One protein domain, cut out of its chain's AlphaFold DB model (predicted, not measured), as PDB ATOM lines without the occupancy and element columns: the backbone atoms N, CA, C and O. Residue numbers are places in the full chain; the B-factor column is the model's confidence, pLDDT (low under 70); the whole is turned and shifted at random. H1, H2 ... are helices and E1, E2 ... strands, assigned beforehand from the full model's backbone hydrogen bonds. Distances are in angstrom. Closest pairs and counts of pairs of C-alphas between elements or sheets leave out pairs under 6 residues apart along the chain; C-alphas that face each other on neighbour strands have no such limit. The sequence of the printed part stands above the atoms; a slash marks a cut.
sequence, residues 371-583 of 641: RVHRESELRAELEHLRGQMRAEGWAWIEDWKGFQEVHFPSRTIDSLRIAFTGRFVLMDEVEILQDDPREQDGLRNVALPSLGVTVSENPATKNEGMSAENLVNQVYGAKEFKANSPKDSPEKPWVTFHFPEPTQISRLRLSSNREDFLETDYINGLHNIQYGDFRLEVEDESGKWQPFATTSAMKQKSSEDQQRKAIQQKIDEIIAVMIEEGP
ATOM      1  N   ARG A 371      -0.892  22.307  44.774       91.31
ATOM      2  CA  ARG A 371       0.401  21.925  44.195       91.31
ATOM      3  C   ARG A 371       1.514  21.974  45.234       91.31
ATOM      4  O   ARG A 371       2.341  21.068  45.273       91.31
ATOM      5  N   VAL A 372       1.514  22.986  46.105       92.31
ATOM      6  CA  VAL A 372       2.475  23.106  47.218       92.31
ATOM      7  C   VAL A 372       2.297  21.949  48.200       92.31
ATOM      8  O   VAL A 372       3.270  21.286  48.570       92.31
ATOM      9  N   HIS A 373       1.052  21.638  48.567       92.94
ATOM     10  CA  HIS A 373       0.744  20.475  49.397       92.94
ATOM     11  C   HIS A 373       1.220  19.171  48.759       92.94
ATOM     12  O   HIS A 373       1.888  18.366  49.413       92.94
ATOM     13  N   ARG A 374       0.919  18.983  47.473       93.62
ATOM     14  CA  ARG A 374       1.292  17.775  46.746       93.62
ATOM     15  C   ARG A 374       2.803  17.595  46.651       93.62
ATOM     16  O   ARG A 374       3.310  16.493  46.856       93.62
ATOM     17  N   GLU A 375       3.535  18.673  46.397       92.44
ATOM     18  CA  GLU A 375       4.994  18.651  46.392       92.44
ATOM     19  C   GLU A 375       5.557  18.287  47.770       92.44
ATOM     20  O   GLU A 375       6.468  17.466  47.853       92.44
ATOM     21  N   SER A 376       4.996  18.827  48.855       92.00
ATOM     22  CA  SER A 376       5.421  18.508  50.224       92.00
ATOM     23  C   SER A 376       5.315  17.007  50.535       92.00
ATOM     24  O   SER A 376       6.268  16.410  51.047       92.00
ATOM     25  N   GLU A 377       4.198  16.372  50.160       93.44
ATOM     26  CA  GLU A 377       3.997  14.923  50.303       93.44
ATOM     27  C   GLU A 377       5.051  14.125  49.523       93.44
ATOM     28  O   GLU A 377       5.720  13.245  50.073       93.44
ATOM     29  N   LEU A 378       5.231  14.467  48.244       95.25
ATOM     30  CA  LEU A 378       6.165  13.789  47.349       95.25
ATOM     31  C   LEU A 378       7.621  13.996  47.786       95.25
ATOM     32  O   LEU A 378       8.424  13.069  47.703       95.25
ATOM     33  N   ARG A 379       7.975  15.178  48.307       92.75
ATOM     34  CA  ARG A 379       9.309  15.471  48.856       92.75
ATOM     35  C   ARG A 379       9.616  14.613  50.077       92.75
ATOM     36  O   ARG A 379      10.745  14.141  50.200       92.75
ATOM     37  N   ALA A 380       8.642  14.381  50.955       93.06
ATOM     38  CA  ALA A 380       8.828  13.512  52.114       93.06
ATOM     39  C   ALA A 380       9.094  12.053  51.698       93.06
ATOM     40  O   ALA A 380       9.991  11.403  52.243       93.06
ATOM     41  N   GLU A 381       8.359  11.548  50.702       95.75
ATOM     42  CA  GLU A 381       8.585  10.208  50.149       95.75
ATOM     43  C   GLU A 381       9.935  10.109  49.422       95.75
ATOM     44  O   GLU A 381      10.708   9.171  49.651       95.75
ATOM     45  N   LEU A 382      10.264  11.115  48.608       95.50
ATOM     46  CA  LEU A 382      11.537  11.213  47.907       95.50
ATOM     47  C   LEU A 382      12.712  11.208  48.891       95.50
ATOM     48  O   LEU A 382      13.669  10.457  48.712       95.50
ATOM     49  N   GLU A 383      12.633  11.989  49.967       93.81
ATOM     50  CA  GLU A 383      13.690  12.061  50.972       93.81
ATOM     51  C   GLU A 383      13.842  10.751  51.758       93.81
ATOM     52  O   GLU A 383      14.963  10.355  52.092       93.81
ATOM     53  N   HIS A 384      12.748  10.016  51.980       96.12
ATOM     54  CA  HIS A 384      12.813   8.668  52.541       96.12
ATOM     55  C   HIS A 384      13.609   7.711  51.635       96.12
ATOM     56  O   HIS A 384      14.500   7.005  52.118       96.12
ATOM     57  N   LEU A 385      13.343   7.712  50.324       97.31
ATOM     58  CA  LEU A 385      14.058   6.873  49.351       97.31
ATOM     59  C   LEU A 385      15.524   7.296  49.187       97.31
ATOM     60  O   LEU A 385      16.418   6.446  49.201       97.31
ATOM     61  N   ARG A 386      15.796   8.603  49.116       95.44
ATOM     62  CA  ARG A 386      17.162   9.151  49.124       95.44
ATOM     63  C   ARG A 386      17.907   8.756  50.402       95.44
ATOM     64  O   ARG A 386      19.091   8.428  50.351       95.44
ATOM     65  N   GLY A 387      17.219   8.700  51.543       95.06
ATOM     66  CA  GLY A 387      17.754   8.182  52.802       95.06
ATOM     67  C   GLY A 387      18.219   6.730  52.709       95.06
ATOM     68  O   GLY A 387      19.313   6.416  53.182       95.06
ATOM     69  N   GLN A 388      17.449   5.866  52.042       96.25
ATOM     70  CA  GLN A 388      17.849   4.477  51.783       96.25
ATOM     71  C   GLN A 388      19.084   4.407  50.873       96.25
ATOM     72  O   GLN A 388      20.028   3.684  51.186       96.25
ATOM     73  N   MET A 389      19.125   5.210  49.801       95.56
ATOM     74  CA  MET A 389      20.297   5.290  48.915       95.56
ATOM     75  C   MET A 389      21.564   5.716  49.679       95.56
ATOM     76  O   MET A 389      22.633   5.124  49.506       95.56
ATOM     77  N   ARG A 390      21.449   6.722  50.559       94.19
ATOM     78  CA  ARG A 390      22.572   7.220  51.373       94.19
ATOM     79  C   ARG A 390      23.028   6.220  52.431       94.19
ATOM     80  O   ARG A 390      24.230   6.138  52.671       94.19
ATOM     81  N   ALA A 391      22.114   5.466  53.043       94.62
ATOM     82  CA  ALA A 391      22.455   4.457  54.049       94.62
ATOM     83  C   ALA A 391      23.384   3.364  53.493       94.62
ATOM     84  O   ALA A 391      24.284   2.906  54.193       94.62
ATOM     85  N   GLU A 392      23.226   3.021  52.214       94.50
ATOM     86  CA  GLU A 392      24.093   2.079  51.492       94.50
ATOM     87  C   GLU A 392      25.376   2.735  50.936       94.50
ATOM     88  O   GLU A 392      26.214   2.083  50.304       94.50
ATOM     89  N   GLY A 393      25.549   4.048  51.131       92.06
ATOM     90  CA  GLY A 393      26.675   4.818  50.595       92.06
ATOM     91  C   GLY A 393      26.671   4.916  49.067       92.06
ATOM     92  O   GLY A 393      27.725   5.110  48.451       92.06
ATOM     93  N   TRP A 394      25.512   4.744  48.430       94.06
ATOM     94  CA  TRP A 394      25.403   4.813  46.981       94.06
ATOM     95  C   TRP A 394      25.464   6.257  46.488       94.06
ATOM     96  O   TRP A 394      24.937   7.176  47.102       94.06
ATOM     97  N   ALA A 395      26.101   6.437  45.334       94.44
ATOM     98  CA  ALA A 395      25.952   7.624  44.505       94.44
ATOM     99  C   ALA A 395      24.975   7.312  43.366       94.44
ATOM    100  O   ALA A 395      25.025   6.199  42.820       94.44
ATOM    101  N   TRP A 396      24.110   8.256  43.011       95.75
ATOM    102  CA  TRP A 396      23.067   8.089  41.994       95.75
ATOM    103  C   TRP A 396      22.787   9.403  41.259       95.75
ATOM    104  O   TRP A 396      23.364  10.440  41.582       95.75
ATOM    105  N   ILE A 397      21.951   9.325  40.225       95.12
ATOM    106  CA  ILE A 397      21.577  10.452  39.369       95.12
ATOM    107  C   ILE A 397      20.060  10.511  39.342       95.12
ATOM    108  O   ILE A 397      19.411   9.471  39.245       95.12
ATOM    109  N   GLU A 398      19.525  11.715  39.406       94.62
ATOM    110  CA  GLU A 398      18.111  12.016  39.268       94.62
ATOM    111  C   GLU A 398      17.907  12.919  38.051       94.62
ATOM    112  O   GLU A 398      18.685  13.852  37.830       94.62
ATOM    113  N   ASP A 399      16.888  12.624  37.247       88.69
ATOM    114  CA  ASP A 399      16.558  13.382  36.039       88.69
ATOM    115  C   ASP A 399      15.319  14.246  36.280       88.69
ATOM    116  O   ASP A 399      14.193  13.753  36.321       88.69
ATOM    117  N   TRP A 400      15.540  15.552  36.422       87.81
ATOM    118  CA  TRP A 400      14.490  16.538  36.655       87.81
ATOM    119  C   TRP A 400      13.990  17.179  35.349       87.81
ATOM    120  O   TRP A 400      13.365  18.239  35.378       87.81
ATOM    121  N   LYS A 401      14.270  16.554  34.190       78.69
ATOM    122  CA  LYS A 401      14.017  17.014  32.809       78.69
ATOM    123  C   LYS A 401      14.783  18.279  32.397       78.69
ATOM    124  O   LYS A 401      15.357  18.310  31.314       78.69
ATOM    125  N   GLY A 402      14.801  19.317  33.235       77.19
ATOM    126  CA  GLY A 402      15.547  20.559  33.000       77.19
ATOM    127  C   GLY A 402      17.002  20.512  33.474       77.19
ATOM    128  O   GLY A 402      17.843  21.235  32.953       77.19
ATOM    129  N   PHE A 403      17.321  19.656  34.444       87.31
ATOM    130  CA  PHE A 403      18.676  19.451  34.955       87.31
ATOM    131  C   PHE A 403      18.831  18.028  35.502       87.31
ATOM    132  O   PHE A 403      17.846  17.345  35.788       87.31
ATOM    133  N   GLN A 404      20.076  17.589  35.675       92.00
ATOM    134  CA  GLN A 404      20.392  16.368  36.414       92.00
ATOM    135  C   GLN A 404      20.914  16.717  37.803       92.00
ATOM    136  O   GLN A 404      21.814  17.549  37.920       92.00
ATOM    137  N   GLU A 405      20.393  16.055  38.835       94.56
ATOM    138  CA  GLU A 405      20.931  16.117  40.198       94.56
ATOM    139  C   GLU A 405      21.757  14.851  40.454       94.56
ATOM    140  O   GLU A 405      21.265  13.726  40.363       94.56
ATOM    141  N   VAL A 406      23.048  15.018  40.731       96.31
ATOM    142  CA  VAL A 406      23.964  13.923  41.051       96.31
ATOM    143  C   VAL A 406      24.212  13.921  42.546       96.31
ATOM    144  O   VAL A 406      24.727  14.893  43.097       96.31
ATOM    145  N   HIS A 407      23.906  12.800  43.187       95.94
ATOM    146  CA  HIS A 407      24.100  12.602  44.616       95.94
ATOM    147  C   HIS A 407      25.300  11.705  44.887       95.94
ATOM    148  O   HIS A 407      25.522  10.705  44.197       95.94
ATOM    149  N   PHE A 408      26.054  12.027  45.933       94.94
ATOM    150  CA  PHE A 408      27.184  11.228  46.397       94.94
ATOM    151  C   PHE A 408      27.403  11.417  47.907       94.94
ATOM    152  O   PHE A 408      26.931  12.396  48.484       94.94
ATOM    153  N   PRO A 409      28.113  10.492  48.585       92.62
ATOM    154  CA  PRO A 409      28.470  10.671  49.990       92.62
ATOM    155  C   PRO A 409      29.206  11.995  50.216       92.62
ATOM    156  O   PRO A 409      30.137  12.302  49.469       92.62
ATOM    157  N   SER A 410      28.791  12.737  51.248       93.25
ATOM    158  CA  SER A 410      29.311  14.073  51.550       93.25
ATOM    159  C   SER A 410      30.826  14.064  51.773       93.25
ATOM    160  O   SER A 410      31.369  13.138  52.388       93.25
ATOM    161  N   ARG A 411      31.519  15.074  51.244       93.50
ATOM    162  CA  ARG A 411      32.984  15.201  51.287       93.50
ATOM    163  C   ARG A 411      33.390  16.653  51.466       93.50
ATOM    164  O   ARG A 411      32.774  17.531  50.880       93.50
ATOM    165  N   THR A 412      34.460  16.878  52.221       96.25
ATOM    166  CA  THR A 412      35.127  18.181  52.309       96.25
ATOM    167  C   THR A 412      36.284  18.213  51.322       96.25
ATOM    168  O   THR A 412      37.109  17.298  51.331       96.25
ATOM    169  N   ILE A 413      36.306  19.221  50.455       95.44
ATOM    170  CA  ILE A 413      37.251  19.338  49.343       95.44
ATOM    171  C   ILE A 413      37.730  20.784  49.185       95.44
ATOM    172  O   ILE A 413      36.982  21.718  49.464       95.44
ATOM    173  N   ASP A 414      38.951  20.957  48.686       95.69
ATOM    174  CA  ASP A 414      39.494  22.274  48.315       95.69
ATOM    175  C   ASP A 414      39.202  22.614  46.845       95.69
ATOM    176  O   ASP A 414      39.101  23.777  46.455       95.69
ATOM    177  N   SER A 415      39.029  21.586  46.010       96.44
ATOM    178  CA  SER A 415      38.723  21.730  44.592       96.44
ATOM    179  C   SER A 415      37.899  20.554  44.061       96.44
ATOM    180  O   SER A 415      38.035  19.411  44.509       96.44
ATOM    181  N   LEU A 416      37.027  20.837  43.091       97.75
ATOM    182  CA  LEU A 416      36.218  19.844  42.381       97.75
ATOM    183  C   LEU A 416      36.497  19.930  40.887       97.75
ATOM    184  O   LEU A 416      36.299  20.986  40.292       97.75
ATOM    185  N   ARG A 417      36.851  18.812  40.250       97.88
ATOM    186  CA  ARG A 417      36.900  18.716  38.788       97.88
ATOM    187  C   ARG A 417      35.774  17.849  38.248       97.88
ATOM    188  O   ARG A 417      35.611  16.701  38.651       97.88
ATOM    189  N   ILE A 418      35.064  18.378  37.260       97.81
ATOM    190  CA  ILE A 418      34.141  17.641  36.401       97.81
ATOM    191  C   ILE A 418      34.896  17.290  35.116       97.81
ATOM    192  O   ILE A 418      35.178  18.157  34.291       97.81
ATOM    193  N   ALA A 419      35.266  16.019  34.959       97.44
ATOM    194  CA  ALA A 419      35.992  15.507  33.799       97.44
ATOM    195  C   ALA A 419      35.043  14.756  32.856       97.44
ATOM    196  O   ALA A 419      34.571  13.658  33.170       97.44
ATOM    197  N   PHE A 420      34.772  15.329  31.685       96.56
ATOM    198  CA  PHE A 420      33.795  14.788  30.743       96.56
ATOM    199  C   PHE A 420      34.389  13.659  29.896       96.56
ATOM    200  O   PHE A 420      35.548  13.684  29.479       96.56
ATOM    201  N   THR A 421      33.577  12.643  29.611       94.25
ATOM    202  CA  THR A 421      33.981  11.518  28.747       94.25
ATOM    203  C   THR A 421      33.810  11.845  27.258       94.25
ATOM    204  O   THR A 421      34.572  11.352  26.410       94.25
ATOM    205  N   GLY A 422      32.840  12.705  26.934       92.50
ATOM    206  CA  GLY A 422      32.544  13.190  25.587       92.50
ATOM    207  C   GLY A 422      33.669  14.039  24.990       92.50
ATOM    208  O   GLY A 422      34.537  14.544  25.690       92.50
ATOM    209  N   ARG A 423      33.703  14.159  23.656       94.44
ATOM    210  CA  ARG A 423      34.602  15.106  22.954       94.44
ATOM    211  C   ARG A 423      33.989  16.501  22.802       94.44
ATOM    212  O   ARG A 423      34.703  17.426  22.442       94.44
ATOM    213  N   PHE A 424      32.685  16.605  23.011       93.62
ATOM    214  CA  PHE A 424      31.879  17.811  22.915       93.62
ATOM    215  C   PHE A 424      31.104  17.926  24.223       93.62
ATOM    216  O   PHE A 424      30.588  16.913  24.702       93.62
ATOM    217  N   VAL A 425      31.056  19.130  24.780       93.62
ATOM    218  CA  VAL A 425      30.256  19.478  25.951       93.62
ATOM    219  C   VAL A 425      29.580  20.810  25.673       93.62
ATOM    220  O   VAL A 425      30.254  21.763  25.269       93.62
ATOM    221  N   LEU A 426      28.273  20.856  25.913       90.75
ATOM    222  CA  LEU A 426      27.496  22.086  25.991       90.75
ATOM    223  C   LEU A 426      26.685  22.085  27.284       90.75
ATOM    224  O   LEU A 426      25.964  21.123  27.582       90.75
ATOM    225  N   MET A 427      26.854  23.142  28.065       90.12
ATOM    226  CA  MET A 427      26.225  23.303  29.367       90.12
ATOM    227  C   MET A 427      25.866  24.754  29.613       90.12
ATOM    228  O   MET A 427      26.625  25.635  29.239       90.12
ATOM    229  N   ASP A 428      24.761  24.978  30.303       85.81
ATOM    230  CA  ASP A 428      24.312  26.309  30.704       85.81
ATOM    231  C   ASP A 428      24.769  26.611  32.135       85.81
ATOM    232  O   ASP A 428      25.368  27.647  32.395       85.81
ATOM    233  N   GLU A 429      24.608  25.651  33.053       89.44
ATOM    234  CA  GLU A 429      24.799  25.909  34.482       89.44
ATOM    235  C   GLU A 429      25.334  24.699  35.258       89.44
ATOM    236  O   GLU A 429      25.028  23.539  34.945       89.44
ATOM    237  N   VAL A 430      26.095  24.995  36.316       93.56
ATOM    238  CA  VAL A 430      26.465  24.064  37.384       93.56
ATOM    239  C   VAL A 430      26.196  24.676  38.755       93.56
ATOM    240  O   VAL A 430      26.721  25.736  39.085       93.56
ATOM    241  N   GLU A 431      25.486  23.939  39.605       94.81
ATOM    242  CA  GLU A 431      25.375  24.246  41.033       94.81
ATOM    243  C   GLU A 431      26.065  23.151  41.842       94.81
ATOM    244  O   GLU A 431      25.742  21.969  41.708       94.81
ATOM    245  N   ILE A 432      27.009  23.539  42.699       96.50
ATOM    246  CA  ILE A 432      27.650  22.631  43.655       96.50
ATOM    247  C   ILE A 432      26.967  22.866  44.989       96.50
ATOM    248  O   ILE A 432      26.986  23.988  45.488       96.50
ATOM    249  N   LEU A 433      26.346  21.833  45.551       96.12
ATOM    250  CA  LEU A 433      25.428  22.005  46.668       96.12
ATOM    251  C   LEU A 433      25.989  21.417  47.962       96.12
ATOM    252  O   LEU A 433      26.473  20.275  48.008       96.12
ATOM    253  N   GLN A 434      25.866  22.220  49.012       94.31
ATOM    254  CA  GLN A 434      26.097  21.860  50.401       94.31
ATOM    255  C   GLN A 434      24.751  21.767  51.127       94.31
ATOM    256  O   GLN A 434      23.883  22.612  50.923       94.31
ATOM    257  N   ASP A 435      24.591  20.777  52.008       89.94
ATOM    258  CA  ASP A 435      23.436  20.724  52.907       89.94
ATOM    259  C   ASP A 435      23.522  21.878  53.930       89.94
ATOM    260  O   ASP A 435      24.485  21.970  54.698       89.94
ATOM    261  N   ASP A 436      22.525  22.764  53.936       88.19
ATOM    262  CA  ASP A 436      22.457  23.934  54.815       88.19
ATOM    263  C   ASP A 436      21.014  24.159  55.307       88.19
ATOM    264  O   ASP A 436      20.172  24.640  54.555       88.19
ATOM    265  N   PRO A 437      20.698  23.859  56.582       84.00
ATOM    266  CA  PRO A 437      19.336  23.966  57.111       84.00
ATOM    267  C   PRO A 437      18.825  25.410  57.240       84.00
ATOM    268  O   PRO A 437      17.698  25.615  57.683       84.00
ATOM    269  N   ARG A 438      19.660  26.411  56.938       84.88
ATOM    270  CA  ARG A 438      19.263  27.826  56.921       84.88
ATOM    271  C   ARG A 438      18.630  28.237  55.591       84.88
ATOM    272  O   ARG A 438      17.955  29.260  55.560       84.88
ATOM    273  N   GLU A 439      18.857  27.463  54.533       81.62
ATOM    274  CA  GLU A 439      18.286  27.692  53.205       81.62
ATOM    275  C   GLU A 439      16.866  27.117  53.122       81.62
ATOM    276  O   GLU A 439      16.545  26.128  53.785       81.62
ATOM    277  N   GLN A 440      16.008  27.720  52.295       64.44
ATOM    278  CA  GLN A 440      14.589  27.346  52.190       64.44
ATOM    279  C   GLN A 440      14.382  25.898  51.714       64.44
ATOM    280  O   GLN A 440      13.477  25.217  52.197       64.44
ATOM    281  N   ASP A 441      15.224  25.412  50.802       70.44
ATOM    282  CA  ASP A 441      15.224  24.027  50.312       70.44
ATOM    283  C   ASP A 441      16.272  23.140  51.015       70.44
ATOM    284  O   ASP A 441      16.452  21.968  50.665       70.44
ATOM    285  N   GLY A 442      16.953  23.689  52.027       83.75
ATOM    286  CA  GLY A 442      18.028  23.033  52.757       83.75
ATOM    287  C   GLY A 442      19.349  22.926  51.989       83.75
ATOM    288  O   GLY A 442      20.202  22.130  52.398       83.75
ATOM    289  N   LEU A 443      19.524  23.646  50.872       90.38
ATOM    290  CA  LEU A 443      20.691  23.538  49.995       90.38
ATOM    291  C   LEU A 443      21.313  24.895  49.683       90.38
ATOM    292  O   LEU A 443      20.669  25.803  49.175       90.38
ATOM    293  N   ARG A 444      22.623  25.002  49.906       93.31
ATOM    294  CA  ARG A 444      23.406  26.188  49.556       93.31
ATOM    295  C   ARG A 444      24.257  25.921  48.322       93.31
ATOM    296  O   ARG A 444      25.077  24.999  48.334       93.31
ATOM    297  N   ASN A 445      24.117  26.750  47.284       94.62
ATOM    298  CA  ASN A 445      25.026  26.734  46.137       94.62
ATOM    299  C   ASN A 445      26.369  27.373  46.517       94.62
ATOM    300  O   ASN A 445      26.480  28.582  46.715       94.62
ATOM    301  N   VAL A 446      27.401  26.540  46.620       95.50
ATOM    302  CA  VAL A 446      28.756  26.940  47.006       95.50
ATOM    303  C   VAL A 446      29.665  27.197  45.807       95.50
ATOM    304  O   VAL A 446      30.838  27.468  46.012       95.50
ATOM    305  N   ALA A 447      29.165  27.136  44.567       94.88
ATOM    306  CA  ALA A 447      29.956  27.385  43.353       94.88
ATOM    307  C   ALA A 447      30.036  28.871  42.947       94.88
ATOM    308  O   ALA A 447      30.673  29.204  41.947       94.88
ATOM    309  N   LEU A 448      29.368  29.761  43.687       92.94
ATOM    310  CA  LEU A 448      29.160  31.147  43.279       92.94
ATOM    311  C   LEU A 448      30.453  31.989  43.337       92.94
ATOM    312  O   LEU A 448      31.139  31.980  44.364       92.94
ATOM    313  N   PRO A 449      30.746  32.816  42.311       91.31
ATOM    314  CA  PRO A 449      31.888  33.734  42.329       91.31
ATOM    315  C   PRO A 449      31.855  34.736  43.490       91.31
ATOM    316  O   PRO A 449      32.902  35.127  44.001       91.31
ATOM    317  N   SER A 450      30.658  35.121  43.952       90.56
ATOM    318  CA  SER A 450      30.466  36.001  45.117       90.56
ATOM    319  C   SER A 450      31.012  35.411  46.421       90.56
ATOM    320  O   SER A 450      31.303  36.155  47.354       90.56
ATOM    321  N   LEU A 451      31.197  34.089  46.479       93.12
ATOM    322  CA  LEU A 451      31.820  33.387  47.599       93.12
ATOM    323  C   LEU A 451      33.340  33.239  47.433       93.12
ATOM    324  O   LEU A 451      33.963  32.573  48.246       93.12
ATOM    325  N   GLY A 452      33.948  33.840  46.403       94.38
ATOM    326  CA  GLY A 452      35.386  33.751  46.130       94.38
ATOM    327  C   GLY A 452      35.814  32.503  45.352       94.38
ATOM    328  O   GLY A 452      37.010  32.237  45.242       94.38
ATOM    329  N   VAL A 453      34.861  31.738  44.809       96.12
ATOM    330  CA  VAL A 453      35.145  30.570  43.965       96.12
ATOM    331  C   VAL A 453      35.702  31.013  42.622       96.12
ATOM    332  O   VAL A 453      35.186  31.934  41.991       96.12
ATOM    333  N   THR A 454      36.740  30.320  42.157       96.25
ATOM    334  CA  THR A 454      37.279  30.514  40.806       96.25
ATOM    335  C   THR A 454      37.065  29.267  39.962       96.25
ATOM    336  O   THR A 454      37.136  28.141  40.459       96.25
ATOM    337  N   VAL A 455      36.793  29.467  38.673       95.88
ATOM    338  CA  VAL A 455      36.507  28.385  37.727       95.88
ATOM    339  C   VAL A 455      37.594  28.350  36.661       95.88
ATOM    340  O   VAL A 455      37.947  29.374  36.082       95.88
ATOM    341  N   SER A 456      38.135  27.164  36.390       95.31
ATOM    342  CA  SER A 456      39.077  26.935  35.296       95.31
ATOM    343  C   SER A 456      38.610  25.809  34.381       95.31
ATOM    344  O   SER A 456      37.900  24.895  34.788       95.31
ATOM    345  N   GLU A 457      39.012  25.865  33.117       96.00
ATOM    346  CA  GLU A 457      38.606  24.916  32.077       96.00
ATOM    347  C   GLU A 457      39.825  24.359  31.345       96.00
ATOM    348  O   GLU A 457      40.898  24.966  31.383       96.00
ATOM    349  N   ASN A 458      39.666  23.229  30.650       96.00
ATOM    350  CA  ASN A 458      40.752  22.672  29.847       96.00
ATOM    351  C   ASN A 458      41.169  23.642  28.722       96.00
ATOM    352  O   ASN A 458      40.411  23.809  27.759       96.00
ATOM    353  N   PRO A 459      42.396  24.207  28.752       94.31
ATOM    354  CA  PRO A 459      42.852  25.130  27.716       94.31
ATOM    355  C   PRO A 459      42.905  24.488  26.326       94.31
ATOM    356  O   PRO A 459      42.740  25.177  25.325       94.31
ATOM    357  N   ALA A 460      43.106  23.167  26.251       93.50
ATOM    358  CA  ALA A 460      43.172  22.440  24.989       93.50
ATOM    359  C   ALA A 460      41.803  22.254  24.318       93.50
ATOM    360  O   ALA A 460      41.762  21.968  23.125       93.50
ATOM    361  N   THR A 461      40.696  22.385  25.057       93.94
ATOM    362  CA  THR A 461      39.332  22.198  24.522       93.94
ATOM    363  C   THR A 461      38.470  23.455  24.604       93.94
ATOM    364  O   THR A 461      37.270  23.385  24.334       93.94
ATOM    365  N   LYS A 462      39.061  24.576  25.024       91.50
ATOM    366  CA  LYS A 462      38.388  25.860  25.216       91.50
ATOM    367  C   LYS A 462      37.830  26.398  23.899       91.50
ATOM    368  O   LYS A 462      38.446  26.251  22.844       91.50
ATOM    369  N   ASN A 463      36.683  27.064  23.984       85.81
ATOM    370  CA  ASN A 463      36.093  27.819  22.886       85.81
ATOM    371  C   ASN A 463      36.037  29.309  23.255       85.81
ATOM    372  O   ASN A 463      35.705  29.661  24.389       85.81
ATOM    373  N   GLU A 464      36.404  30.193  22.329       81.25
ATOM    374  CA  GLU A 464      36.429  31.634  22.598       81.25
ATOM    375  C   GLU A 464      35.004  32.166  22.824       81.25
ATOM    376  O   GLU A 464      34.093  31.889  22.049       81.25
ATOM    377  N   GLY A 465      34.804  32.913  23.914       78.38
ATOM    378  CA  GLY A 465      33.510  33.507  24.279       78.38
ATOM    379  C   GLY A 465      32.526  32.592  25.024       78.38
ATOM    380  O   GLY A 465      31.513  33.094  25.504       78.38
ATOM    381  N   MET A 466      32.828  31.296  25.177       85.69
ATOM    382  CA  MET A 466      31.955  30.286  25.808       85.69
ATOM    383  C   MET A 466      32.668  29.593  26.984       85.69
ATOM    384  O   MET A 466      32.813  28.367  26.998       85.69
ATOM    385  N   SER A 467      33.204  30.389  27.916       89.88
ATOM    386  CA  SER A 467      34.055  29.919  29.017       89.88
ATOM    387  C   SER A 467      33.263  29.273  30.154       89.88
ATOM    388  O   SER A 467      32.074  29.526  30.338       89.88
ATOM    389  N   ALA A 468      33.950  28.477  30.971       91.38
ATOM    390  CA  ALA A 468      33.360  27.845  32.151       91.38
ATOM    391  C   ALA A 468      32.858  28.825  33.232       91.38
ATOM    392  O   ALA A 468      32.066  28.424  34.077       91.38
ATOM    393  N   GLU A 469      33.255  30.102  33.203       89.62
ATOM    394  CA  GLU A 469      32.694  31.142  34.087       89.62
ATOM    395  C   GLU A 469      31.192  31.352  33.852       89.62
ATOM    396  O   GLU A 469      30.466  31.711  34.778       89.62
ATOM    397  N   ASN A 470      30.711  31.074  32.634       87.38
ATOM    398  CA  ASN A 470      29.288  31.141  32.317       87.38
ATOM    399  C   ASN A 470      28.462  30.144  33.150       87.38
ATOM    400  O   ASN A 470      27.308  30.426  33.430       87.38
ATOM    401  N   LEU A 471      29.053  29.037  33.620       89.56
ATOM    402  CA  LEU A 471      28.336  27.995  34.370       89.56
ATOM    403  C   LEU A 471      27.841  28.436  35.752       89.56
ATOM    404  O   LEU A 471      27.027  27.738  36.346       89.56
ATOM    405  N   VAL A 472      28.375  29.534  36.294       88.19
ATOM    406  CA  VAL A 472      28.119  29.993  37.674       88.19
ATOM    407  C   VAL A 472      27.708  31.463  37.736       88.19
ATOM    408  O   VAL A 472      27.807  32.109  38.779       88.19
ATOM    409  N   ASN A 473      27.260  32.014  36.609       78.75
ATOM    410  CA  ASN A 473      26.852  33.414  36.503       78.75
ATOM    411  C   ASN A 473      25.424  33.678  37.027       78.75
ATOM    412  O   ASN A 473      25.046  34.840  37.136       78.75
ATOM    413  N   GLN A 474      24.659  32.626  37.355       75.00
ATOM    414  CA  GLN A 474      23.244  32.683  37.760       75.00
ATOM    415  C   GLN A 474      22.308  33.318  36.710       75.00
ATOM    416  O   GLN A 474      21.232  33.808  37.042       75.00
ATOM    417  N   VAL A 475      22.708  33.314  35.437       67.62
ATOM    418  CA  VAL A 475      21.916  33.815  34.311       67.62
ATOM    419  C   VAL A 475      21.608  32.650  33.374       67.62
ATOM    420  O   VAL A 475      22.486  32.200  32.642       67.62
ATOM    421  N   TYR A 476      20.358  32.190  33.376       67.19
ATOM    422  CA  TYR A 476      19.899  31.084  32.526       67.19
ATOM    423  C   TYR A 476      19.788  31.500  31.054       67.19
ATOM    424  O   TYR A 476      19.451  32.651  30.771       67.19
ATOM    425  N   GLY A 477      20.123  30.582  30.138       61.09
ATOM    426  CA  GLY A 477      19.849  30.654  28.691       61.09
ATOM    427  C   GLY A 477      20.510  31.795  27.898       61.09
ATOM    428  O   GLY A 477      20.327  31.904  26.685       61.09
ATOM    429  N   ALA A 478      21.338  32.632  28.533       57.16
ATOM    430  CA  ALA A 478      21.992  33.762  27.869       57.16
ATOM    431  C   ALA A 478      23.371  33.422  27.270       57.16
ATOM    432  O   ALA A 478      23.752  33.997  26.244       57.16
ATOM    433  N   LYS A 479      24.155  32.552  27.927       70.88
ATOM    434  CA  LYS A 479      25.511  32.162  27.500       70.88
ATOM    435  C   LYS A 479      25.875  30.772  28.014       70.88
ATOM    436  O   LYS A 479      26.064  30.594  29.208       70.88
ATOM    437  N   GLU A 480      26.107  29.836  27.104       83.06
ATOM    438  CA  GLU A 480      26.508  28.475  27.461       83.06
ATOM    439  C   GLU A 480      28.043  28.368  27.611       83.06
ATOM    440  O   GLU A 480      28.831  29.105  27.006       83.06
ATOM    441  N   PHE A 481      28.498  27.407  28.402       90.94
ATOM    442  CA  PHE A 481      29.835  26.833  28.310       90.94
ATOM    443  C   PHE A 481      29.883  25.827  27.163       90.94
ATOM    444  O   PHE A 481      29.063  24.909  27.076       90.94
ATOM    445  N   LYS A 482      30.898  25.958  26.305       93.00
ATOM    446  CA  LYS A 482      31.115  25.053  25.174       93.00
ATOM    447  C   LYS A 482      32.565  24.618  25.105       93.00
ATOM    448  O   LYS A 482      33.459  25.446  24.943       93.00
ATOM    449  N   ALA A 483      32.794  23.310  25.096       93.81
ATOM    450  CA  ALA A 483      34.135  22.753  24.982       93.81
ATOM    451  C   ALA A 483      34.208  21.612  23.968       93.81
ATOM    452  O   ALA A 483      33.380  20.703  23.962       93.81
ATOM    453  N   ASN A 484      35.245  21.656  23.126       94.44
ATOM    454  CA  ASN A 484      35.459  20.721  22.026       94.44
ATOM    455  C   ASN A 484      36.897  20.217  21.998       94.44
ATOM    456  O   ASN A 484      37.834  20.993  21.843       94.44
ATOM    457  N   SER A 485      37.076  18.900  22.069       94.38
ATOM    458  CA  SER A 485      38.374  18.267  21.848       94.38
ATOM    459  C   SER A 485      38.894  18.561  20.433       94.38
ATOM    460  O   SER A 485      38.182  18.259  19.466       94.38
ATOM    461  N   PRO A 486      40.148  19.025  20.268       92.31
ATOM    462  CA  PRO A 486      40.762  19.198  18.955       92.31
ATOM    463  C   PRO A 486      40.736  17.902  18.150       92.31
ATOM    464  O   PRO A 486      40.811  16.806  18.717       92.31
ATOM    465  N   LYS A 487      40.645  18.003  16.823       88.44
ATOM    466  CA  LYS A 487      40.680  16.830  15.941       88.44
ATOM    467  C   LYS A 487      41.963  16.024  16.204       88.44
ATOM    468  O   LYS A 487      43.032  16.606  16.344       88.44
ATOM    469  N   ASP A 488      41.829  14.706  16.341       87.12
ATOM    470  CA  ASP A 488      42.927  13.755  16.594       87.12
ATOM    471  C   ASP A 488      43.703  13.933  17.922       87.12
ATOM    472  O   ASP A 488      44.685  13.234  18.163       87.12
ATOM    473  N   SER A 489      43.238  14.796  18.835       90.62
ATOM    474  CA  SER A 489      43.797  14.924  20.190       90.62
ATOM    475  C   SER A 489      43.135  13.953  21.185       90.62
ATOM    476  O   SER A 489      41.910  13.750  21.109       90.62
ATOM    477  N   PRO A 490      43.894  13.361  22.133       91.75
ATOM    478  CA  PRO A 490      43.328  12.600  23.246       91.75
ATOM    479  C   PRO A 490      42.685  13.496  24.317       91.75
ATOM    480  O   PRO A 490      41.947  12.977  25.152       91.75
ATOM    481  N   GLU A 491      42.938  14.810  24.287       94.38
ATOM    482  CA  GLU A 491      42.439  15.772  25.275       94.38
ATOM    483  C   GLU A 491      40.913  15.816  25.322       94.38
ATOM    484  O   GLU A 491      40.236  15.791  24.289       94.38
ATOM    485  N   LYS A 492      40.366  15.905  26.535       96.06
ATOM    486  CA  LYS A 492      38.925  15.909  26.814       96.06
ATOM    487  C   LYS A 492      38.535  17.136  27.632       96.06
ATOM    488  O   LYS A 492      39.351  17.583  28.441       96.06
ATOM    489  N   PRO A 493      37.313  17.665  27.461       96.88
ATOM    490  CA  PRO A 493      36.834  18.756  28.289       96.88
ATOM    491  C   PRO A 493      36.856  18.403  29.774       96.88
ATOM    492  O   PRO A 493      36.484  17.298  30.179       96.88
ATOM    493  N   TRP A 494      37.259  19.371  30.583       97.19
ATOM    494  CA  TRP A 494      37.065  19.358  32.023       97.19
ATOM    495  C   TRP A 494      36.857  20.785  32.514       97.19
ATOM    496  O   TRP A 494      37.342  21.735  31.892       97.19
ATOM    497  N   VAL A 495      36.155  20.911  33.635       97.31
ATOM    498  CA  VAL A 495      35.990  22.161  34.385       97.31
ATOM    499  C   VAL A 495      36.389  21.899  35.831       97.31
ATOM    500  O   VAL A 495      36.070  20.842  36.370       97.31
ATOM    501  N   THR A 496      37.128  22.823  36.438       97.62
ATOM    502  CA  THR A 496      37.568  22.752  37.831       97.62
ATOM    503  C   THR A 496      37.074  23.973  38.592       97.62
ATOM    504  O   THR A 496      37.255  25.098  38.135       97.62
ATOM    505  N   PHE A 497      36.494  23.740  39.762       97.62
ATOM    506  CA  PHE A 497      36.069  24.752  40.718       97.62
ATOM    507  C   PHE A 497      37.055  24.744  41.881       97.62
ATOM    508  O   PHE A 497      37.327  23.681  42.443       97.62
ATOM    509  N   HIS A 498      37.597  25.910  42.217       96.94
ATOM    510  CA  HIS A 498      38.528  26.093  43.331       96.94
ATOM    511  C   HIS A 498      37.834  26.888  44.422       96.94
ATOM    512  O   HIS A 498      37.400  28.019  44.179       96.94
ATOM    513  N   PHE A 499      37.736  26.293  45.606       96.81
ATOM    514  CA  PHE A 499      37.111  26.923  46.759       96.81
ATOM    515  C   PHE A 499      38.159  27.708  47.558       96.81
ATOM    516  O   PHE A 499      39.310  27.276  47.655       96.81
ATOM    517  N   PRO A 500      37.799  28.864  48.142       96.56
ATOM    518  CA  PRO A 500      38.731  29.651  48.955       96.56
ATOM    519  C   PRO A 500      39.069  28.979  50.293       96.56
ATOM    520  O   PRO A 500      40.095  29.291  50.898       96.56
ATOM    521  N   GLU A 501      38.212  28.069  50.756       95.69
ATOM    522  CA  GLU A 501      38.381  27.280  51.970       95.69
ATOM    523  C   GLU A 501      37.828  25.856  51.772       95.69
ATOM    524  O   GLU A 501      36.972  25.656  50.898       95.69
ATOM    525  N   PRO A 502      38.277  24.865  52.571       96.19
ATOM    526  CA  PRO A 502      37.766  23.502  52.495       96.19
ATOM    527  C   PRO A 502      36.239  23.476  52.624       96.19
ATOM    528  O   PRO A 502      35.678  23.804  53.670       96.19
ATOM    529  N   THR A 503      35.562  23.063  51.558       96.38
ATOM    530  CA  THR A 503      34.107  23.180  51.419       96.38
ATOM    531  C   THR A 503      33.467  21.800  51.413       96.38
ATOM    532  O   THR A 503      33.939  20.884  50.737       96.38
ATOM    533  N   GLN A 504      32.398  21.618  52.191       96.44
ATOM    534  CA  GLN A 504      31.634  20.372  52.192       96.44
ATOM    535  C   GLN A 504      30.641  20.358  51.028       96.44
ATOM    536  O   GLN A 504      29.872  21.294  50.865       96.44
ATOM    537  N   ILE A 505      30.617  19.270  50.260       96.19
ATOM    538  CA  ILE A 505      29.695  19.080  49.139       96.19
ATOM    539  C   ILE A 505      29.015  17.716  49.227       96.19
ATOM    540  O   ILE A 505      29.638  16.732  49.639       96.19
ATOM    541  N   SER A 506      27.753  17.632  48.811       93.81
ATOM    542  CA  SER A 506      27.000  16.366  48.782       93.81
ATOM    543  C   SER A 506      26.226  16.135  47.483       93.81
ATOM    544  O   SER A 506      25.832  14.997  47.201       93.81
ATOM    545  N   ARG A 507      26.014  17.182  46.673       95.19
ATOM    546  CA  ARG A 507      25.260  17.090  45.416       95.19
ATOM    547  C   ARG A 507      25.793  18.051  44.358       95.19
ATOM    548  O   ARG A 507      26.490  19.019  44.664       95.19
ATOM    549  N   LEU A 508      25.431  17.778  43.112       96.00
ATOM    550  CA  LEU A 508      25.723  18.615  41.952       96.00
ATOM    551  C   LEU A 508      24.466  18.713  41.078       96.00
ATOM    552  O   LEU A 508      23.906  17.670  40.745       96.00
ATOM    553  N   ARG A 509      24.048  19.916  40.673       94.12
ATOM    554  CA  ARG A 509      23.035  20.110  39.619       94.12
ATOM    555  C   ARG A 509      23.710  20.580  38.341       94.12
ATOM    556  O   ARG A 509      24.545  21.478  38.392       94.12
ATOM    557  N   LEU A 510      23.368  19.969  37.210       92.31
ATOM    558  CA  LEU A 510      23.913  20.332  35.901       92.31
ATOM    559  C   LEU A 510      22.787  20.485  34.884       92.31
ATOM    560  O   LEU A 510      21.971  19.573  34.716       92.31
ATOM    561  N   SER A 511      22.796  21.591  34.148       88.69
ATOM    562  CA  SER A 511      21.843  21.842  33.067       88.69
ATOM    563  C   SER A 511      22.553  22.115  31.744       88.69
ATOM    564  O   SER A 511      23.607  22.752  31.708       88.69
ATOM    565  N   SER A 512      21.972  21.622  30.644       84.88
ATOM    566  CA  SER A 512      22.364  22.034  29.291       84.88
ATOM    567  C   SER A 512      21.644  23.294  28.828       84.88
ATOM    568  O   SER A 512      22.228  24.018  28.039       84.88
ATOM    569  N   ASN A 513      20.424  23.530  29.314       76.31
ATOM    570  CA  ASN A 513      19.660  24.759  29.124       76.31
ATOM    571  C   ASN A 513      18.481  24.744  30.113       76.31
ATOM    572  O   ASN A 513      17.498  24.028  29.899       76.31
ATOM    573  N   ARG A 514      18.598  25.462  31.242       72.75
ATOM    574  CA  ARG A 514      17.524  25.466  32.254       72.75
ATOM    575  C   ARG A 514      16.344  26.302  31.765       72.75
ATOM    576  O   ARG A 514      15.207  25.921  32.016       72.75
ATOM    577  N   GLU A 515      16.612  27.383  31.034       68.56
ATOM    578  CA  GLU A 515      15.592  28.291  30.499       68.56
ATOM    579  C   GLU A 515      14.693  27.592  29.466       68.56
ATOM    580  O   GLU A 515      13.480  27.746  29.545       68.56
ATOM    581  N   ASP A 516      15.219  26.705  28.610       66.75
ATOM    582  CA  ASP A 516      14.402  25.909  27.670       66.75
ATOM    583  C   ASP A 516      13.312  25.100  28.382       66.75
ATOM    584  O   ASP A 516      12.176  25.024  27.909       66.75
ATOM    585  N   PHE A 517      13.627  24.521  29.546       65.12
ATOM    586  CA  PHE A 517      12.627  23.825  30.355       65.12
ATOM    587  C   PHE A 517      11.531  24.776  30.854       65.12
ATOM    588  O   PHE A 517      10.371  24.366  30.970       65.12
ATOM    589  N   LEU A 518      11.878  26.034  31.127       65.06
ATOM    590  CA  LEU A 518      10.947  27.057  31.587       65.06
ATOM    591  C   LEU A 518      10.187  27.748  30.440       65.06
ATOM    592  O   LEU A 518       9.109  28.278  30.697       65.06
ATOM    593  N   GLU A 519      10.700  27.748  29.205       57.00
ATOM    594  CA  GLU A 519      10.190  28.605  28.123       57.00
ATOM    595  C   GLU A 519       9.616  27.867  26.901       57.00
ATOM    596  O   GLU A 519       8.676  28.385  26.302       57.00
ATOM    597  N   THR A 520      10.086  26.669  26.519       53.91
ATOM    598  CA  THR A 520       9.681  26.057  25.231       53.91
ATOM    599  C   THR A 520       9.093  24.639  25.349       53.91
ATOM    600  O   THR A 520       9.489  23.836  26.190       53.91
ATOM    601  N   ASP A 521       8.093  24.339  24.504       52.00
ATOM    602  CA  ASP A 521       7.418  23.024  24.375       52.00
ATOM    603  C   ASP A 521       7.392  22.522  22.912       52.00
ATOM    604  O   ASP A 521       6.628  21.637  22.523       52.00
ATOM    605  N   TYR A 522       8.207  23.100  22.025       44.56
ATOM    606  CA  TYR A 522       8.140  22.711  20.620       44.56
ATOM    607  C   TYR A 522       8.944  21.440  20.348       44.56
ATOM    608  O   TYR A 522      10.148  21.472  20.118       44.56
ATOM    609  N   ILE A 523       8.180  20.347  20.242       43.94
ATOM    610  CA  ILE A 523       8.527  19.050  19.656       43.94
ATOM    611  C   ILE A 523       9.376  18.195  20.598       43.94
ATOM    612  O   ILE A 523      10.508  18.533  20.922       43.94
ATOM    613  N   ASN A 524       8.825  17.034  20.976       46.34
ATOM    614  CA  ASN A 524       9.529  15.878  21.541       46.34
ATOM    615  C   ASN A 524      11.018  15.849  21.123       46.34
ATOM    616  O   ASN A 524      11.327  15.386  20.024       46.34
ATOM    617  N   GLY A 525      11.934  16.354  21.963       48.84
ATOM    618  CA  GLY A 525      13.366  16.328  21.631       48.84
ATOM    619  C   GLY A 525      14.295  17.411  22.190       48.84
ATOM    620  O   GLY A 525      15.497  17.279  21.966       48.84
ATOM    621  N   LEU A 526      13.825  18.443  22.902       53.69
ATOM    622  CA  LEU A 526      14.709  19.542  23.345       53.69
ATOM    623  C   LEU A 526      15.458  19.314  24.674       53.69
ATOM    624  O   LEU A 526      16.315  20.110  25.031       53.69
ATOM    625  N   HIS A 527      15.260  18.187  25.362       56.88
ATOM    626  CA  HIS A 527      15.975  17.874  26.615       56.88
ATOM    627  C   HIS A 527      17.196  16.968  26.410       56.88
ATOM    628  O   HIS A 527      17.467  16.063  27.201       56.88
ATOM    629  N   ASN A 528      17.939  17.162  25.322       65.44
ATOM    630  CA  ASN A 528      19.146  16.373  25.116       65.44
ATOM    631  C   ASN A 528      20.255  16.917  26.013       65.44
ATOM    632  O   ASN A 528      20.835  17.957  25.722       65.44
ATOM    633  N   ILE A 529      20.577  16.182  27.076       76.88
ATOM    634  CA  ILE A 529      21.802  16.380  27.852       76.88
ATOM    635  C   ILE A 529      22.998  16.369  26.890       76.88
ATOM    636  O   ILE A 529      23.328  15.337  26.298       76.88
ATOM    637  N   GLN A 530      23.660  17.516  26.737       85.94
ATOM    638  CA  GLN A 530      24.735  17.706  25.757       85.94
ATOM    639  C   GLN A 530      26.147  17.553  26.343       85.94
ATOM    640  O   GLN A 530      27.140  17.824  25.668       85.94
ATOM    641  N   TYR A 531      26.256  17.099  27.592       90.12
ATOM    642  CA  TYR A 531      27.531  16.894  28.286       90.12
ATOM    643  C   TYR A 531      27.919  15.418  28.478       90.12
ATOM    644  O   TYR A 531      29.071  15.117  28.801       90.12
ATOM    645  N   GLY A 532      27.003  14.480  28.208       90.62
ATOM    646  CA  GLY A 532      27.254  13.041  28.316       90.62
ATOM    647  C   GLY A 532      27.656  12.587  29.727       90.62
ATOM    648  O   GLY A 532      27.314  13.216  30.723       90.62
ATOM    649  N   ASP A 533      28.373  11.463  29.822       94.81
ATOM    650  CA  ASP A 533      28.895  10.973  31.102       94.81
ATOM    651  C   ASP A 533      30.154  11.731  31.540       94.81
ATOM    652  O   ASP A 533      30.989  12.119  30.714       94.81
ATOM    653  N   PHE A 534      30.347  11.857  32.850       96.62
ATOM    654  CA  PHE A 534      31.499  12.528  33.445       96.62
ATOM    655  C   PHE A 534      31.952  11.860  34.747       96.62
ATOM    656  O   PHE A 534      31.271  11.009  35.333       96.62
ATOM    657  N   ARG A 535      33.151  12.243  35.183       97.38
ATOM    658  CA  ARG A 535      33.737  11.877  36.471       97.38
ATOM    659  C   ARG A 535      33.865  13.112  37.344       97.38
ATOM    660  O   ARG A 535      34.273  14.162  36.860       97.38
ATOM    661  N   LEU A 536      33.554  12.950  38.620       97.38
ATOM    662  CA  LEU A 536      33.868  13.914  39.661       97.38
ATOM    663  C   LEU A 536      35.192  13.504  40.292       97.38
ATOM    664  O   LEU A 536      35.334  12.384  40.797       97.38
ATOM    665  N   GLU A 537      36.163  14.399  40.203       97.62
ATOM    666  CA  GLU A 537      37.544  14.188  40.607       97.62
ATOM    667  C   GLU A 537      37.932  15.210  41.682       97.62
ATOM    668  O   GLU A 537      37.505  16.364  41.640       97.62
ATOM    669  N   VAL A 538      38.745  14.771  42.640       96.19
ATOM    670  CA  VAL A 538      39.385  15.620  43.656       96.19
ATOM    671  C   VAL A 538      40.892  15.496  43.533       96.19
ATOM    672  O   VAL A 538      41.398  14.474  43.057       96.19
ATOM    673  N   GLU A 539      41.606  16.527  43.952       93.81
ATOM    674  CA  GLU A 539      43.060  16.506  44.009       93.81
ATOM    675  C   GLU A 539      43.534  15.762  45.267       93.81
ATOM    676  O   GLU A 539      43.026  15.985  46.366       93.81
ATOM    677  N   ASP A 540      44.465  14.821  45.107       88.50
ATOM    678  CA  ASP A 540      45.131  14.161  46.229       88.50
ATOM    679  C   ASP A 540      46.309  14.999  46.766       88.50
ATOM    680  O   ASP A 540      46.716  15.992  46.165       88.50
ATOM    681  N   GLU A 541      46.906  14.577  47.887       84.44
ATOM    682  CA  GLU A 541      48.048  15.265  48.524       84.44
ATOM    683  C   GLU A 541      49.261  15.464  47.588       84.44
ATOM    684  O   GLU A 541      50.152  16.260  47.882       84.44
ATOM    685  N   SER A 542      49.321  14.735  46.466       86.94
ATOM    686  CA  SER A 542      50.390  14.830  45.470       86.94
ATOM    687  C   SER A 542      50.064  15.749  44.287       86.94
ATOM    688  O   SER A 542      50.877  15.857  43.366       86.94
ATOM    689  N   GLY A 543      48.903  16.410  44.293       86.75
ATOM    690  CA  GLY A 543      48.440  17.251  43.189       86.75
ATOM    691  C   GLY A 543      47.831  16.459  42.026       86.75
ATOM    692  O   GLY A 543      47.743  16.945  40.895       86.75
ATOM    693  N   LYS A 544      47.479  15.182  42.244       92.88
ATOM    694  CA  LYS A 544      46.932  14.315  41.199       92.88
ATOM    695  C   LYS A 544      45.424  14.155  41.360       92.88
ATOM    696  O   LYS A 544      44.908  13.897  42.439       92.88
ATOM    697  N   TRP A 545      44.717  14.248  40.239       95.25
ATOM    698  CA  TRP A 545      43.263  14.137  40.184       95.25
ATOM    699  C   TRP A 545      42.809  12.679  40.254       95.25
ATOM    700  O   TRP A 545      43.246  11.846  39.453       95.25
ATOM    701  N   GLN A 546      41.929  12.380  41.209       95.56
ATOM    702  CA  GLN A 546      41.395  11.046  41.465       95.56
ATOM    703  C   GLN A 546      39.865  11.065  41.408       95.56
ATOM    704  O   GLN A 546      39.238  11.863  42.111       95.56
ATOM    705  N   PRO A 547      39.228  10.184  40.617       95.81
ATOM    706  CA  PRO A 547      37.778  10.111  40.563       95.81
ATOM    707  C   PRO A 547      37.216   9.500  41.847       95.81
ATOM    708  O   PRO A 547      37.629   8.416  42.260       95.81
ATOM    709  N   PHE A 548      36.221  10.155  42.443       94.44
ATOM    710  CA  PHE A 548      35.463   9.603  43.573       94.44
ATOM    711  C   PHE A 548      34.031   9.212  43.189       94.44
ATOM    712  O   PHE A 548      33.411   8.397  43.874       94.44
ATOM    713  N   ALA A 549      33.513   9.751  42.083       94.19
ATOM    714  CA  ALA A 549      32.193   9.439  41.551       94.19
ATOM    715  C   ALA A 549      32.213   9.502  40.013       94.19
ATOM    716  O   ALA A 549      32.873  10.353  39.427       94.19
ATOM    717  N   THR A 550      31.510   8.585  39.345       95.81
ATOM    718  CA  THR A 550      31.450   8.509  37.874       95.81
ATOM    719  C   THR A 550      30.028   8.179  37.440       95.81
ATOM    720  O   THR A 550      29.494   7.157  37.875       95.81
ATOM    721  N   THR A 551      29.429   8.981  36.560       94.50
ATOM    722  CA  THR A 551      28.018   8.813  36.163       94.50
ATOM    723  C   THR A 551      27.751   7.484  35.452       94.50
ATOM    724  O   THR A 551      26.761   6.816  35.747       94.50
ATOM    725  N   SER A 552      28.661   7.026  34.588       93.50
ATOM    726  CA  SER A 552      28.526   5.728  33.909       93.50
ATOM    727  C   SER A 552      28.558   4.551  34.891       93.50
ATOM    728  O   SER A 552      27.766   3.617  34.767       93.50
ATOM    729  N   ALA A 553      29.400   4.626  35.927       92.94
ATOM    730  CA  ALA A 553      29.449   3.623  36.988       92.94
ATOM    731  C   ALA A 553      28.177   3.638  37.852       92.94
ATOM    732  O   ALA A 553      27.723   2.581  38.286       92.94
ATOM    733  N   MET A 554      27.579   4.813  38.090       93.81
ATOM    734  CA  MET A 554      26.285   4.915  38.780       93.81
ATOM    735  C   MET A 554      25.178   4.230  37.971       93.81
ATOM    736  O   MET A 554      24.446   3.406  38.517       93.81
ATOM    737  N   LYS A 555      25.099   4.509  36.664       90.62
ATOM    738  CA  LYS A 555      24.126   3.887  35.751       90.62
ATOM    739  C   LYS A 555      24.290   2.365  35.700       90.62
ATOM    740  O   LYS A 555      23.310   1.637  35.842       90.62
ATOM    741  N   GLN A 556      25.528   1.879  35.578       91.94
ATOM    742  CA  GLN A 556      25.831   0.446  35.577       91.94
ATOM    743  C   GLN A 556      25.417  -0.226  36.893       91.94
ATOM    744  O   GLN A 556      24.688  -1.217  36.867       91.94
ATOM    745  N   LYS A 557      25.795   0.336  38.049       89.81
ATOM    746  CA  LYS A 557      25.412  -0.218  39.358       89.81
ATOM    747  C   LYS A 557      23.896  -0.265  39.545       89.81
ATOM    748  O   LYS A 557      23.386  -1.256  40.056       89.81
ATOM    749  N   SER A 558      23.174   0.760  39.085       88.44
ATOM    750  CA  SER A 558      21.705   0.764  39.108       88.44
ATOM    751  C   SER A 558      21.086  -0.308  38.203       88.44
ATOM    752  O   SER A 558      19.938  -0.677  38.416       88.44
ATOM    753  N   SER A 559      21.803  -0.832  37.203       85.56
ATOM    754  CA  SER A 559      21.317  -1.955  36.384       85.56
ATOM    755  C   SER A 559      21.606  -3.338  36.975       85.56
ATOM    756  O   SER A 559      20.860  -4.276  36.694       85.56
ATOM    757  N   GLU A 560      22.668  -3.462  37.775       91.81
ATOM    758  CA  GLU A 560      23.173  -4.737  38.301       91.81
ATOM    759  C   GLU A 560      22.566  -5.091  39.668       91.81
ATOM    760  O   GLU A 560      22.299  -6.262  39.940       91.81
ATOM    761  N   ASP A 561      22.311  -4.091  40.516       93.12
ATOM    762  CA  ASP A 561      21.718  -4.264  41.843       93.12
ATOM    763  C   ASP A 561      20.193  -4.065  41.791       93.12
ATOM    764  O   ASP A 561      19.697  -2.969  41.522       93.12
ATOM    765  N   GLN A 562      19.433  -5.136  42.051       93.56
ATOM    766  CA  GLN A 562      17.967  -5.117  41.985       93.56
ATOM    767  C   GLN A 562      17.322  -4.190  43.024       93.56
ATOM    768  O   GLN A 562      16.310  -3.559  42.715       93.56
ATOM    769  N   GLN A 563      17.885  -4.098  44.233       94.19
ATOM    770  CA  GLN A 563      17.354  -3.236  45.290       94.19
ATOM    771  C   GLN A 563      17.577  -1.771  44.919       94.19
ATOM    772  O   GLN A 563      16.633  -0.980  44.924       94.19
ATOM    773  N   ARG A 564      18.806  -1.431  44.517       95.12
ATOM    774  CA  ARG A 564      19.153  -0.093  44.031       95.12
ATOM    775  C   ARG A 564      18.286   0.315  42.844       95.12
ATOM    776  O   ARG A 564      17.783   1.434  42.814       95.12
ATOM    777  N   LYS A 565      18.084  -0.595  41.885       95.25
ATOM    778  CA  LYS A 565      17.230  -0.362  40.716       95.25
ATOM    779  C   LYS A 565      15.797  -0.025  41.115       95.25
ATOM    780  O   LYS A 565      15.237   0.926  40.585       95.25
ATOM    781  N   ALA A 566      15.218  -0.789  42.041       95.81
ATOM    782  CA  ALA A 566      13.848  -0.578  42.493       95.81
ATOM    783  C   ALA A 566      13.677   0.764  43.225       95.81
ATOM    784  O   ALA A 566      12.675   1.442  43.021       95.81
ATOM    785  N   ILE A 567      14.653   1.166  44.048       96.69
ATOM    786  CA  ILE A 567      14.632   2.472  44.726       96.69
ATOM    787  C   ILE A 567      14.782   3.605  43.704       96.69
ATOM    788  O   ILE A 567      13.998   4.546  43.740       96.69
ATOM    789  N   GLN A 568      15.726   3.492  42.760       95.75
ATOM    790  CA  GLN A 568      15.912   4.483  41.694       95.75
ATOM    791  C   GLN A 568      14.642   4.665  40.857       95.75
ATOM    792  O   GLN A 568      14.237   5.791  40.624       95.75
ATOM    793  N   GLN A 569      13.985   3.574  40.450       95.81
ATOM    794  CA  GLN A 569      12.746   3.654  39.668       95.81
ATOM    795  C   GLN A 569      11.646   4.420  40.406       95.81
ATOM    796  O   GLN A 569      10.983   5.252  39.802       95.81
ATOM    797  N   LYS A 570      11.491   4.194  41.716       97.19
ATOM    798  CA  LYS A 570      10.530   4.949  42.529       97.19
ATOM    799  C   LYS A 570      10.901   6.422  42.669       97.19
ATOM    800  O   LYS A 570      10.017   7.267  42.638       97.19
ATOM    801  N   ILE A 571      12.191   6.728  42.826       96.88
ATOM    802  CA  ILE A 571      12.684   8.111  42.820       96.88
ATOM    803  C   ILE A 571      12.300   8.786  41.498       96.88
ATOM    804  O   ILE A 571      11.684   9.847  41.520       96.88
ATOM    805  N   ASP A 572      12.589   8.142  40.366       94.38
ATOM    806  CA  ASP A 572      12.286   8.674  39.034       94.38
ATOM    807  C   ASP A 572      10.765   8.853  38.820       94.38
ATOM    808  O   ASP A 572      10.335   9.861  38.262       94.38
ATOM    809  N   GLU A 573       9.939   7.914  39.303       95.44
ATOM    810  CA  GLU A 573       8.469   8.009  39.283       95.44
ATOM    811  C   GLU A 573       7.960   9.201  40.106       95.44
ATOM    812  O   GLU A 573       7.148   9.984  39.613       95.44
ATOM    813  N   ILE A 574       8.459   9.380  41.333       96.31
ATOM    814  CA  ILE A 574       8.076  10.506  42.198       96.31
ATOM    815  C   ILE A 574       8.490  11.835  41.575       96.31
ATOM    816  O   ILE A 574       7.699  12.773  41.582       96.31
ATOM    817  N   ILE A 575       9.697  11.924  41.010       93.81
ATOM    818  CA  ILE A 575      10.166  13.131  40.318       93.81
ATOM    819  C   ILE A 575       9.265  13.445  39.123       93.81
ATOM    820  O   ILE A 575       8.854  14.592  38.951       93.81
ATOM    821  N   ALA A 576       8.907  12.438  38.320       90.56
ATOM    822  CA  ALA A 576       8.017  12.629  37.179       90.56
ATOM    823  C   ALA A 576       6.649  13.194  37.600       90.56
ATOM    824  O   ALA A 576       6.176  14.136  36.965       90.56
ATOM    825  N   VAL A 577       6.063  12.668  38.682       92.69
ATOM    826  CA  VAL A 577       4.799  13.169  39.251       92.69
ATOM    827  C   VAL A 577       4.977  14.568  39.843       92.69
ATOM    828  O   VAL A 577       4.148  15.439  39.607       92.69
ATOM    829  N   MET A 578       6.073  14.830  40.558       91.19
ATOM    830  CA  MET A 578       6.345  16.130  41.179       91.19
ATOM    831  C   MET A 578       6.493  17.248  40.142       91.19
ATOM    832  O   MET A 578       6.001  18.348  40.362       91.19
ATOM    833  N   ILE A 579       7.107  16.968  38.990       86.56
ATOM    834  CA  ILE A 579       7.218  17.929  37.882       86.56
ATOM    835  C   ILE A 579       5.837  18.309  37.310       86.56
ATOM    836  O   ILE A 579       5.648  19.420  36.811       86.56
ATOM    837  N   GLU A 580       4.868  17.394  37.340       85.94
ATOM    838  CA  GLU A 580       3.530  17.601  36.774       85.94
ATOM    839  C   GLU A 580       2.547  18.209  37.787       85.94
ATOM    840  O   GLU A 580       1.844  19.182  37.489       85.94
ATOM    841  N   GLU A 581       2.525  17.658  38.999       91.00
ATOM    842  CA  GLU A 581       1.554  17.978  40.047       91.00
ATOM    843  C   GLU A 581       2.072  18.993  41.077       91.00
ATOM    844  O   GLU A 581       1.270  19.588  41.794       91.00
ATOM    845  N   GLY A 582       3.386  19.218  41.160       90.94
ATOM    846  CA  GLY A 582       3.985  20.230  42.034       90.94
ATOM    847  C   GLY A 582       3.874  21.656  41.477       90.94
ATOM    848  O   GLY A 582       3.267  21.877  40.417       90.94
ATOM    849  N   PRO A 583       4.435  22.654  42.191       90.12
ATOM    850  CA  PRO A 583       4.617  23.998  41.666       90.12
ATOM    851  C   PRO A 583       5.371  23.933  40.344       90.12
ATOM    852  O   PRO A 583       6.367  23.222  40.214       90.12
TER     853      PRO A 583
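AT A GLANCE: This is residues 371 to 583 of the 641 residues of the protein "Planctomycete cytochrome C" of Rhodopirellula pilleata (UniProt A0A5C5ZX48). A strongly twisted sheet of eight strands is folded over on itself where its two long strands, E2 and E8, bend back sharply side by side. Two long helices, H1 and H5, run side by side at one end of this body by E1, with H4 leading from E10 to H5; H2 packs on E4 and E6, and E3 and E7 form a small separate ribbon. The printed part has 213 residues, in the order H1 E1 E2 E3 E4 E5 E6 H2 E7 E8 H3 E9 E10 H4 H5; the sheets' neighbour pairs are antiparallel and the class is mixed. The whole is compact, with a radius of gyration of the C-alphas of 17.3 A and spans of 47 by 45 by 38 A; residues 520 to 525 stick out.

IN THESE COORDINATES: H1, residues 371 to 391, begins at C-alpha 371 (0.401, 21.925, 44.195) and is 29.8 A long. E1 is 396 to 399, E2 404 to 420 with 14.6 A between its end C-alphas, E3 424 to 427, E4 429 to 435 at 19.2 A, E5 443 to 445 and E6 454 to 457. H2 is 468 to 472, E7 481 to 484, E8 494 to 511 at 15.5 A, H3 514 to 519, E9 534 to 539, E10 545 to 550 and H4 551 to 560. H5, residues 562 to 581, is 28.4 A long and ends at C-alpha 581 (1.554, 17.978, 40.047).

HOW THE PARTS SIT: E2 bends by 145 degrees at residue 413 and E8 by 148 degrees at 503; N 413 and O 503 are 2.9 A apart. E1, in a hairpin with E2 (N 398 to O 405, 2.8 A), and E9 (N 419 to O 535, 2.8 A) lie on one side of E2, E8 on the other side. Beside E8, on the side away from E2, are E4 (N 431 to O 509, 2.9 A) and E6 (N 456 to O 496, 2.8 A). E4 and E5 form a hairpin (N 444 to O 434, 2.9 A), as do E9 and E10 (N 536 to O 549, 2.8 A). E3 pairs with E7 (N 425 to O 483, 2.9 A). H2 is on the branched sheet at a height of 6.3 A, and its closest C-alpha pair with E4 is Glu 429 and Leu 471, 4.1 A. H4, on the opposite face, stands up from the sheet at 44 degrees. H1 and H5 touch at a shallow tilt of 17 degrees, opposite ways, closest at the C-alphas of Arg 371 and Glu 581, 5.8 A; both only graze the sheet. H4 and H5 touch only at the corner, closest at the C-alphas of Ser 558 and Lys 565, 4.9 A. H3 is not on the sheet. O i to N i+4 pairs are within hydrogen-bond range throughout H1, H3 and H4, and in 15 of 16 in H5; H2 has 0 of 1, but 2 of 2 O i to N i+3 pairs.

THE WHOLE: The C-alphas farthest apart, of His 373 and Asp 488, are 53.9 A apart. The printed part has no cut, and the link from H3 to E9 is long, with 14 residues. The mean pLDDT of the printed part is 89.1; residue 440 and residues 475 to 478 and 515 to 528 are under 70.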